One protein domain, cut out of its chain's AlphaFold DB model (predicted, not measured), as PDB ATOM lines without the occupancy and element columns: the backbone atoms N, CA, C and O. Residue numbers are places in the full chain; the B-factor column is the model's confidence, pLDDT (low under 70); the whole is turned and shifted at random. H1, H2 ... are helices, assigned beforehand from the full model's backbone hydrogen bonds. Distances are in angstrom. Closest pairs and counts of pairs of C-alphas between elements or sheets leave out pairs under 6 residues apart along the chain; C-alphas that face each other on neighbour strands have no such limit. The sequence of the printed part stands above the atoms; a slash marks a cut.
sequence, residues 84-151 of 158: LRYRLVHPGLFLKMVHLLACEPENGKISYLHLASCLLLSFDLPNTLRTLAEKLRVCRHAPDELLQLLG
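What this domain is: This is residues 84 to 151 of the 158 residues of an uncharacterized protein of Bacteroides sp. AM07-16 (UniProt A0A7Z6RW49). Two helices packed crosswise, H2 and H3, make the firmest part; H3 reaches past H2 to meet H1 over a few residues, and short H4 sits on the far side of H1 from H2. The link from H1 to H2 swings out, and its residues 104 to 109 stick out from the rest. The printed part has 68 residues with four named helices, in the order H1, H2, H3, H4, and no named strand, an all-helix domain. It is compact, with a radius of gyration of the C-alphas of 12.1 A, and its C-alphas span 32 by 29 by 17 A along the three main axes.

How they stand to each other: After residues 84 to 90 comes H1, residues 91 to 102. A short link of 9 residues leads to H2, residues 112 to 122. H1 and H2 are near each other, with no pair of C-alphas within 8 A but 8 pairs within 10 A. A short link of 6 residues follows, and then H3, residues 129 to 138. H2 and H3 touch, with 15 pairs of C-alphas within 8 A; the closest are those of Tyr 112 and Ala 133, 4.9 A apart. They run opposite ways at a steep tilt of 58 degrees. H1 and H3 only just touch, with 3 pairs of C-alphas within 8 A, and H1 does so with residues 95 to 99 alone. The closest C-alphas of these two are those of His 99 and Leu 136, 6.2 A apart. H1 and H3 run the same way at a steep tilt of 66 degrees. A tight link of 4 residues leads to H4, residues 143 to 149. H4 is close to H1 but not clearly touching it; their closest C-alphas, those of Met 97 and Leu 149, are 7.3 A apart, and their lines are about perpendicular at 74 degrees. H4 is apart from H2 and from H3. In H1, H2, H3 and H4 every O i to N i+4 pair is within hydrogen-bond range.

Where its parts are: H1 begins at C-alpha 91, at (-0.289, -41.365, 31.518), and measures 16.1 A from first to last C-alpha. H2 measures 15.3 A, from Tyr 112 at (6.399, -49.491, 18.598) to Ser 122. H3, from Leu 129 to Val 138, measures 14.5 A. H4, from Pro 143 to Leu 149, is 10.0 A long and ends with its C-alpha at (-11.827, -45.589, 29.026).

The domain as a whole: The C-alphas of Leu 84 and Pro 143 are the two farthest apart, at 34.3 A. The printed part has no cut and no long link. Residues 104 to 109 stand free. The mean pLDDT of the printed part is 82.5; it is under 70 in 18 residues, 103 to 108 and 140 to 151, and H4 has a mean of 65.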
ATOM      1  N   LEU A  84       8.310 -27.839  26.344       96.25
ATOM      2  CA  LEU A  84       7.007 -27.606  25.707       96.25
ATOM      3  C   LEU A  84       6.120 -28.860  25.686       96.25
ATOM      4  O   LEU A  84       4.998 -28.813  25.184       96.25
ATOM      5  N   ARG A  85       6.616 -29.993  26.196       96.12
ATOM      6  CA  ARG A  85       5.864 -31.251  26.224       96.12
ATOM      7  C   ARG A  85       4.720 -31.177  27.223       96.12
ATOM      8  O   ARG A  85       4.872 -30.657  28.326       96.12
ATOM      9  N   TYR A  86       3.590 -31.765  26.851       95.88
ATOM     10  CA  TYR A  86       2.420 -31.803  27.715       95.88
ATOM     11  C   TYR A  86       2.590 -32.845  28.826       95.88
ATOM     12  O   TYR A  86       2.962 -33.996  28.568       95.88
ATOM     13  N   ARG A  87       2.281 -32.464  30.067       94.88
ATOM     14  CA  ARG A  87       2.264 -33.388  31.202       94.88
ATOM     15  C   ARG A  87       0.887 -34.036  31.311       94.88
ATOM     16  O   ARG A  87      -0.099 -33.373  31.613       94.88
ATOM     17  N   LEU A  88       0.827 -35.340  31.066       91.88
ATOM     18  CA  LEU A  88      -0.408 -36.115  31.190       91.88
ATOM     19  C   LEU A  88      -0.797 -36.277  32.665       91.88
ATOM     20  O   LEU A  88       0.055 -36.608  33.486       91.88
ATOM     21  N   VAL A  89      -2.088 -36.105  32.969       89.19
ATOM     22  CA  VAL A  89      -2.655 -36.371  34.303       89.19
ATOM     23  C   VAL A  89      -2.662 -37.879  34.577       89.19
ATOM     24  O   VAL A  89      -2.104 -38.332  35.569       89.19
ATOM     25  N   HIS A  90      -3.176 -38.673  33.628       86.56
ATOM     26  CA  HIS A  90      -3.226 -40.136  33.721       86.56
ATOM     27  C   HIS A  90      -2.453 -40.800  32.565       86.56
ATOM     28  O   HIS A  90      -3.054 -41.305  31.611       86.56
ATOM     29  N   PRO A  91      -1.104 -40.823  32.606       88.88
ATOM     30  CA  PRO A  91      -0.289 -41.365  31.518       88.88
ATOM     31  C   PRO A  91      -0.562 -42.850  31.240       88.88
ATOM     32  O   PRO A  91      -0.498 -43.274  30.091       88.88
ATOM     33  N   GLY A  92      -0.909 -43.645  32.259       85.38
ATOM     34  CA  GLY A  92      -1.245 -45.063  32.086       85.38
ATOM     35  C   GLY A  92      -2.498 -45.288  31.233       85.38
ATOM     36  O   GLY A  92      -2.453 -46.061  30.278       85.38
ATOM     37  N   LEU A  93      -3.591 -44.574  31.534       83.31
ATOM     38  CA  LEU A  93      -4.844 -44.643  30.768       83.31
ATOM     39  C   LEU A  93      -4.649 -44.142  29.335       83.31
ATOM     40  O   LEU A  93      -5.088 -44.787  28.385       83.31
ATOM     41  N   PHE A  94      -3.914 -43.042  29.164       87.25
ATOM     42  CA  PHE A  94      -3.599 -42.516  27.840       87.25
ATOM     43  C   PHE A  94      -2.832 -43.532  26.979       87.25
ATOM     44  O   PHE A  94      -3.189 -43.760  25.825       87.25
ATOM     45  N   LEU A  95      -1.804 -44.190  27.530       88.38
ATOM     46  CA  LEU A  95      -1.042 -45.207  26.795       88.38
ATOM     47  C   LEU A  95      -1.898 -46.421  26.419       88.38
ATOM     48  O   LEU A  95      -1.710 -46.974  25.336       88.38
ATOM     49  N   LYS A  96      -2.855 -46.804  27.272       84.25
ATOM     50  CA  LYS A  96      -3.829 -47.855  26.959       84.25
ATOM     51  C   LYS A  96      -4.727 -47.456  25.785       84.25
ATOM     52  O   LYS A  96      -4.875 -48.232  24.849       84.25
ATOM     53  N   MET A  97      -5.255 -46.233  25.785       84.44
ATOM     54  CA  MET A  97      -6.034 -45.707  24.658       84.44
ATOM     55  C   MET A  97      -5.218 -45.692  23.358       84.44
ATOM     56  O   MET A  97      -5.704 -46.120  22.313       84.44
ATOM     57  N   VAL A  98      -3.961 -45.242  23.417       87.19
ATOM     58  CA  VAL A  98      -3.061 -45.248  22.256       87.19
ATOM     59  C   VAL A  98      -2.835 -46.667  21.738       87.19
ATOM     60  O   VAL A  98      -2.862 -46.862  20.527       87.19
ATOM     61  N   HIS A  99      -2.625 -47.647  22.622       83.50
ATOM     62  CA  HIS A  99      -2.492 -49.045  22.211       83.50
ATOM     63  C   HIS A  99      -3.752 -49.529  21.482       83.50
ATOM     64  O   HIS A  99      -3.628 -50.043  20.379       83.50
ATOM     65  N   LEU A 100      -4.951 -49.297  22.026       79.31
ATOM     66  CA  LEU A 100      -6.208 -49.707  21.384       79.31
ATOM     67  C   LEU A 100      -6.368 -49.145  19.972       79.31
ATOM     68  O   LEU A 100      -6.698 -49.887  19.055       79.31
ATOM     69  N   LEU A 101      -6.105 -47.849  19.799       80.25
ATOM     70  CA  LEU A 101      -6.296 -47.162  18.519       80.25
ATOM     71  C   LEU A 101      -5.202 -47.489  17.501       80.25
ATOM     72  O   LEU A 101      -5.450 -47.507  16.299       80.25
ATOM     73  N   ALA A 102      -3.967 -47.685  17.963       76.06
ATOM     74  CA  ALA A 102      -2.833 -47.910  17.077       76.06
ATOM     75  C   ALA A 102      -2.643 -49.389  16.725       76.06
ATOM     76  O   ALA A 102      -2.047 -49.658  15.686       76.06
ATOM     77  N   CYS A 103      -3.101 -50.318  17.578       65.19
ATOM     78  CA  CYS A 103      -2.871 -51.764  17.479       65.19
ATOM     79  C   CYS A 103      -4.005 -52.571  16.848       65.19
ATOM     80  O   CYS A 103      -4.028 -53.794  17.005       65.19
ATOM     81  N   GLU A 104      -4.892 -51.929  16.085       60.78
ATOM     82  CA  GLU A 104      -5.899 -52.663  15.322       60.78
ATOM     83  C   GLU A 104      -5.250 -53.642  14.319       60.78
ATOM     84  O   GLU A 104      -4.316 -53.280  13.593       60.78
ATOM     85  N   PRO A 105      -5.732 -54.896  14.264       55.25
ATOM     86  CA  PRO A 105      -5.080 -55.978  13.528       55.25
ATOM     87  C   PRO A 105      -5.126 -55.822  12.001       55.25
ATOM     88  O   PRO A 105      -4.402 -56.533  11.306       55.25
ATOM     89  N   GLU A 106      -5.942 -54.914  11.460       56.00
ATOM     90  CA  GLU A 106      -6.260 -54.921  10.029       56.00
ATOM     91  C   GLU A 106      -5.202 -54.269   9.120       56.00
ATOM     92  O   GLU A 106      -5.143 -54.616   7.944       56.00
ATOM     93  N   ASN A 107      -4.311 -53.393   9.616       52.72
ATOM     94  CA  ASN A 107      -3.545 -52.494   8.725       52.72
ATOM     95  C   ASN A 107      -2.005 -52.480   8.864       52.72
ATOM     96  O   ASN A 107      -1.334 -51.542   8.426       52.72
ATOM     97  N   GLY A 108      -1.401 -53.566   9.357       58.59
ATOM     98  CA  GLY A 108       0.039 -53.833   9.198       58.59
ATOM     99  C   GLY A 108       0.880 -53.783  10.478       58.59
ATOM    100  O   GLY A 108       0.401 -53.531  11.578       58.59
ATOM    101  N   LYS A 109       2.183 -54.086  10.349       70.50
ATOM    102  CA  LYS A 109       3.113 -54.175  11.492       70.50
ATOM    103  C   LYS A 109       3.445 -52.786  12.048       70.50
ATOM    104  O   LYS A 109       4.187 -52.024  11.427       70.50
ATOM    105  N   ILE A 110       2.977 -52.495  13.255       78.75
ATOM    106  CA  ILE A 110       3.288 -51.252  13.973       78.75
ATOM    107  C   ILE A 110       4.749 -51.230  14.403       78.75
ATOM    108  O   ILE A 110       5.281 -52.185  14.973       78.75
ATOM    109  N   SER A 111       5.404 -50.090  14.188       87.38
ATOM    110  CA  SER A 111       6.709 -49.820  14.783       87.38
ATOM    111  C   SER A 111       6.521 -49.173  16.154       87.38
ATOM    112  O   SER A 111       6.437 -47.949  16.260       87.38
ATOM    113  N   TYR A 112       6.507 -49.984  17.216       89.69
ATOM    114  CA  TYR A 112       6.399 -49.491  18.598       89.69
ATOM    115  C   TYR A 112       7.494 -48.481  18.961       89.69
ATOM    116  O   TYR A 112       7.241 -47.534  19.695       89.69
ATOM    117  N   LEU A 113       8.700 -48.629  18.399       91.69
ATOM    118  CA  LEU A 113       9.779 -47.650  18.561       91.69
ATOM    119  C   LEU A 113       9.449 -46.300  17.920       91.69
ATOM    120  O   LEU A 113       9.810 -45.268  18.471       91.69
ATOM    121  N   HIS A 114       8.789 -46.292  16.762       91.94
ATOM    122  CA  HIS A 114       8.386 -45.044  16.121       91.94
ATOM    123  C   HIS A 114       7.237 -44.372  16.878       91.94
ATOM    124  O   HIS A 114       7.287 -43.169  17.127       91.94
ATOM    125  N   LEU A 115       6.245 -45.155  17.306       92.19
ATOM    126  CA  LEU A 115       5.147 -44.651  18.126       92.19
ATOM    127  C   LEU A 115       5.674 -44.066  19.443       92.19
ATOM    128  O   LEU A 115       5.392 -42.915  19.767       92.19
ATOM    129  N   ALA A 116       6.528 -44.810  20.149       94.56
ATOM    130  CA  ALA A 116       7.148 -44.354  21.385       94.56
ATOM    131  C   ALA A 116       7.978 -43.073  21.199       94.56
ATOM    132  O   ALA A 116       7.932 -42.203  22.067       94.56
ATOM    133  N   SER A 117       8.696 -42.905  20.077       95.62
ATOM    134  CA  SER A 117       9.423 -41.653  19.821       95.62
ATOM    135  C   SER A 117       8.473 -40.469  19.659       95.62
ATOM    136  O   SER A 117       8.708 -39.429  20.265       95.62
ATOM    137  N   CYS A 118       7.365 -40.626  18.929       94.69
ATOM    138  CA  CYS A 118       6.376 -39.555  18.769       94.69
ATOM    139  C   CYS A 118       5.736 -39.161  20.109       94.69
ATOM    140  O   CYS A 118       5.582 -37.973  20.401       94.69
ATOM    141  N   LEU A 119       5.420 -40.151  20.949       95.62
ATOM    142  CA  LEU A 119       4.876 -39.910  22.285       95.62
ATOM    143  C   LEU A 119       5.867 -39.159  23.178       95.62
ATOM    144  O   LEU A 119       5.476 -38.202  23.832       95.62
ATOM    145  N   LEU A 120       7.149 -39.531  23.167       96.38
ATOM    146  CA  LEU A 120       8.177 -38.854  23.968       96.38
ATOM    147  C   LEU A 120       8.483 -37.428  23.507       96.38
ATOM    148  O   LEU A 120       8.932 -36.619  24.320       96.38
ATOM    149  N   LEU A 121       8.257 -37.122  22.226       96.56
ATOM    150  CA  LEU A 121       8.354 -35.759  21.704       96.56
ATOM    151  C   LEU A 121       7.159 -34.888  22.100       96.56
ATOM    152  O   LEU A 121       7.316 -33.675  22.191       96.56
ATOM    153  N   SER A 122       5.992 -35.491  22.324       96.19
ATOM    154  CA  SER A 122       4.742 -34.766  22.587       96.19
ATOM    155  C   SER A 122       4.437 -34.645  24.081       96.19
ATOM    156  O   SER A 122       3.920 -33.627  24.536       96.19
ATOM    157  N   PHE A 123       4.783 -35.676  24.855       96.50
ATOM    158  CA  PHE A 123       4.405 -35.827  26.254       96.50
ATOM    159  C   PHE A 123       5.623 -35.982  27.161       96.50
ATOM    160  O   PHE A 123       6.613 -36.638  26.810       96.50
ATOM    161  N   ASP A 124       5.534 -35.405  28.358       94.00
ATOM    162  CA  ASP A 124       6.544 -35.576  29.398       94.00
ATOM    163  C   ASP A 124       6.351 -36.907  30.134       94.00
ATOM    164  O   ASP A 124       5.780 -36.986  31.221       94.00
ATOM    165  N   LEU A 125       6.767 -37.989  29.476       92.81
ATOM    166  CA  LEU A 125       6.732 -39.339  30.029       92.81
ATOM    167  C   LEU A 125       8.085 -39.686  30.675       92.81
ATOM    168  O   LEU A 125       9.127 -39.462  30.054       92.81
ATOM    169  N   PRO A 126       8.104 -40.340  31.854       87.06
ATOM    170  CA  PRO A 126       9.343 -40.699  32.554       87.06
ATOM    171  C   PRO A 126      10.083 -41.891  31.919       87.06
ATOM    172  O   PRO A 126      11.109 -42.344  32.422       87.06
ATOM    173  N   ASN A 127       9.552 -42.472  30.840       90.00
ATOM    174  CA  ASN A 127      10.084 -43.690  30.243       90.00
ATOM    175  C   ASN A 127      11.160 -43.402  29.191       90.00
ATOM    176  O   ASN A 127      11.054 -42.472  28.398       90.00
ATOM    177  N   THR A 128      12.173 -44.270  29.120       91.50
ATOM    178  CA  THR A 128      13.079 -44.281  27.963       91.50
ATOM    179  C   THR A 128      12.332 -44.748  26.713       91.50
ATOM    180  O   THR A 128      11.326 -45.451  26.813       91.50
ATOM    181  N   LEU A 129      12.864 -44.432  25.526       93.38
ATOM    182  CA  LEU A 129      12.285 -44.874  24.253       93.38
ATOM    183  C   LEU A 129      12.049 -46.389  24.207       93.38
ATOM    184  O   LEU A 129      10.973 -46.836  23.820       93.38
ATOM    185  N   ARG A 130      13.049 -47.178  24.619       93.38
ATOM    186  CA  ARG A 130      12.962 -48.646  24.597       93.38
ATOM    187  C   ARG A 130      11.949 -49.157  25.613       93.38
ATOM    188  O   ARG A 130      11.134 -50.005  25.273       93.38
ATOM    189  N   THR A 131      11.962 -48.606  26.827       93.38
ATOM    190  CA  THR A 131      11.009 -48.984  27.877       93.38
ATOM    191  C   THR A 131       9.574 -48.671  27.462       93.38
ATOM    192  O   THR A 131       8.688 -49.489  27.678       93.38
ATOM    193  N   LEU A 132       9.331 -47.507  26.853       93.56
ATOM    194  CA  LEU A 132       7.995 -47.126  26.402       93.56
ATOM    195  C   LEU A 132       7.522 -47.990  25.229       93.56
ATOM    196  O   LEU A 132       6.382 -48.444  25.233       93.56
ATOM    197  N   ALA A 133       8.395 -48.250  24.254       92.25
ATOM    198  CA  ALA A 133       8.083 -49.138  23.139       92.25
ATOM    199  C   ALA A 133       7.722 -50.549  23.625       92.25
ATOM    200  O   ALA A 133       6.758 -51.135  23.138       92.25
ATOM    201  N   GLU A 134       8.453 -51.067  24.615       91.06
ATOM    202  CA  GLU A 134       8.152 -52.370  25.203       91.06
ATOM    203  C   GLU A 134       6.822 -52.357  25.960       91.06
ATOM    204  O   GLU A 134       5.997 -53.238  25.737       91.06
ATOM    205  N   LYS A 135       6.559 -51.323  26.772       89.56
ATOM    206  CA  LYS A 135       5.265 -51.147  27.449       89.56
ATOM    207  C   LYS A 135       4.098 -51.150  26.465       89.56
ATOM    208  O   LYS A 135       3.115 -51.833  26.710       89.56
ATOM    209  N   LEU A 136       4.218 -50.428  25.350       88.75
ATOM    210  CA  LEU A 136       3.192 -50.410  24.305       88.75
ATOM    211  C   LEU A 136       3.014 -51.779  23.643       88.75
ATOM    212  O   LEU A 136       1.900 -52.113  23.271       88.75
ATOM    213  N   ARG A 137       4.081 -52.573  23.503       85.88
ATOM    214  CA  ARG A 137       4.020 -53.915  22.908       85.88
ATOM    215  C   ARG A 137       3.299 -54.923  23.802       85.88
ATOM    216  O   ARG A 137       2.582 -55.775  23.291       85.88
ATOM    217  N   VAL A 138       3.536 -54.858  25.112       84.44
ATOM    218  CA  VAL A 138       2.987 -55.817  26.088       84.44
ATOM    219  C   VAL A 138       1.696 -55.343  26.742       84.44
ATOM    220  O   VAL A 138       1.111 -56.095  27.518       84.44
ATOM    221  N   CYS A 139       1.263 -54.110  26.459       77.75
ATOM    222  CA  CYS A 139       0.018 -53.567  26.978       77.75
ATOM    223  C   CYS A 139      -1.126 -54.513  26.604       77.75
ATOM    224  O   CYS A 139      -1.323 -54.835  25.436       77.75
ATOM    225  N   ARG A 140      -1.847 -54.992  27.614       68.88
ATOM    226  CA  ARG A 140      -3.080 -55.759  27.455       68.88
ATOM    227  C   ARG A 140      -4.188 -54.990  28.146       68.88
ATOM    228  O   ARG A 140      -3.930 -54.313  29.137       68.88
ATOM    229  N   HIS A 141      -5.394 -55.112  27.616       67.88
ATOM    230  CA  HIS A 141      -6.578 -54.495  28.194       67.88
ATOM    231  C   HIS A 141      -7.374 -55.551  28.936       67.88
ATOM    232  O   HIS A 141      -7.682 -56.601  28.367       67.88
ATOM    233  N   ALA A 142      -7.719 -55.260  30.185       65.81
ATOM    234  CA  ALA A 142      -8.813 -55.956  30.842       65.81
ATOM    235  C   ALA A 142     -10.152 -55.303  30.414       65.81
ATOM    236  O   ALA A 142     -10.173 -54.098  30.138       65.81
ATOM    237  N   PRO A 143     -11.261 -56.055  30.301       63.12
ATOM    238  CA  PRO A 143     -12.565 -55.516  29.882       63.12
ATOM    239  C   PRO A 143     -13.045 -54.315  30.720       63.12
ATOM    240  O   PRO A 143     -13.646 -53.373  30.213       63.12
ATOM    241  N   ASP A 144     -12.728 -54.331  32.002       64.44
ATOM    242  CA  ASP A 144     -12.950 -53.300  33.011       64.44
ATOM    243  C   ASP A 144     -12.175 -51.999  32.724       64.44
ATOM    244  O   ASP A 144     -12.720 -50.906  32.875       64.44
ATOM    245  N   GLU A 145     -10.958 -52.087  32.185       65.00
ATOM    246  CA  GLU A 145     -10.177 -50.915  31.763       65.00
ATOM    247  C   GLU A 145     -10.740 -50.263  30.488       65.00
ATOM    248  O   GLU A 145     -10.610 -49.052  30.296       65.00
ATOM    249  N   LEU A 146     -11.403 -51.041  29.622       67.19
ATOM    250  CA  LEU A 146     -12.143 -50.508  28.471       67.19
ATOM    251  C   LEU A 146     -13.384 -49.735  28.923       67.19
ATOM    252  O   LEU A 146     -13.692 -48.682  28.366       67.19
ATOM    253  N   LEU A 147     -14.079 -50.223  29.952       65.81
ATOM    254  CA  LEU A 147     -15.221 -49.524  30.542       65.81
ATOM    255  C   LEU A 147     -14.796 -48.221  31.237       65.81
ATOM    256  O   LEU A 147     -15.495 -47.215  31.100       65.81
ATOM    257  N   GLN A 148     -13.634 -48.208  31.900       66.12
ATOM    258  CA  GLN A 148     -13.018 -46.982  32.426       66.12
ATOM    259  C   GLN A 148     -12.700 -45.980  31.305       66.12
ATOM    260  O   GLN A 148     -13.035 -44.803  31.416       66.12
ATOM    261  N   LEU A 149     -12.120 -46.439  30.189       66.81
ATOM    262  CA  LEU A 149     -11.827 -45.589  29.026       66.81
ATOM    263  C   LEU A 149     -13.084 -45.008  28.364       66.81
ATOM    264  O   LEU A 149     -13.044 -43.894  27.847       66.81
ATOM    265  N   LEU A 150     -14.203 -45.734  28.400       69.19
ATOM    266  CA  LEU A 150     -15.501 -45.279  27.891       69.19
ATOM    267  C   LEU A 150     -16.218 -44.301  28.842       69.19
ATOM    268  O   LEU A 150     -17.362 -43.933  28.572       69.19
ATOM    269  N   GLY A 151     -15.585 -43.908  29.955       63.69
ATOM    270  CA  GLY A 151     -16.177 -43.019  30.958       63.69
ATOM    271  C   GLY A 151     -17.354 -43.650  31.703       63.69
ATOM    272  O   GLY A 151     -18.195 -42.937  32.240       63.69
TER     273      GLY A 151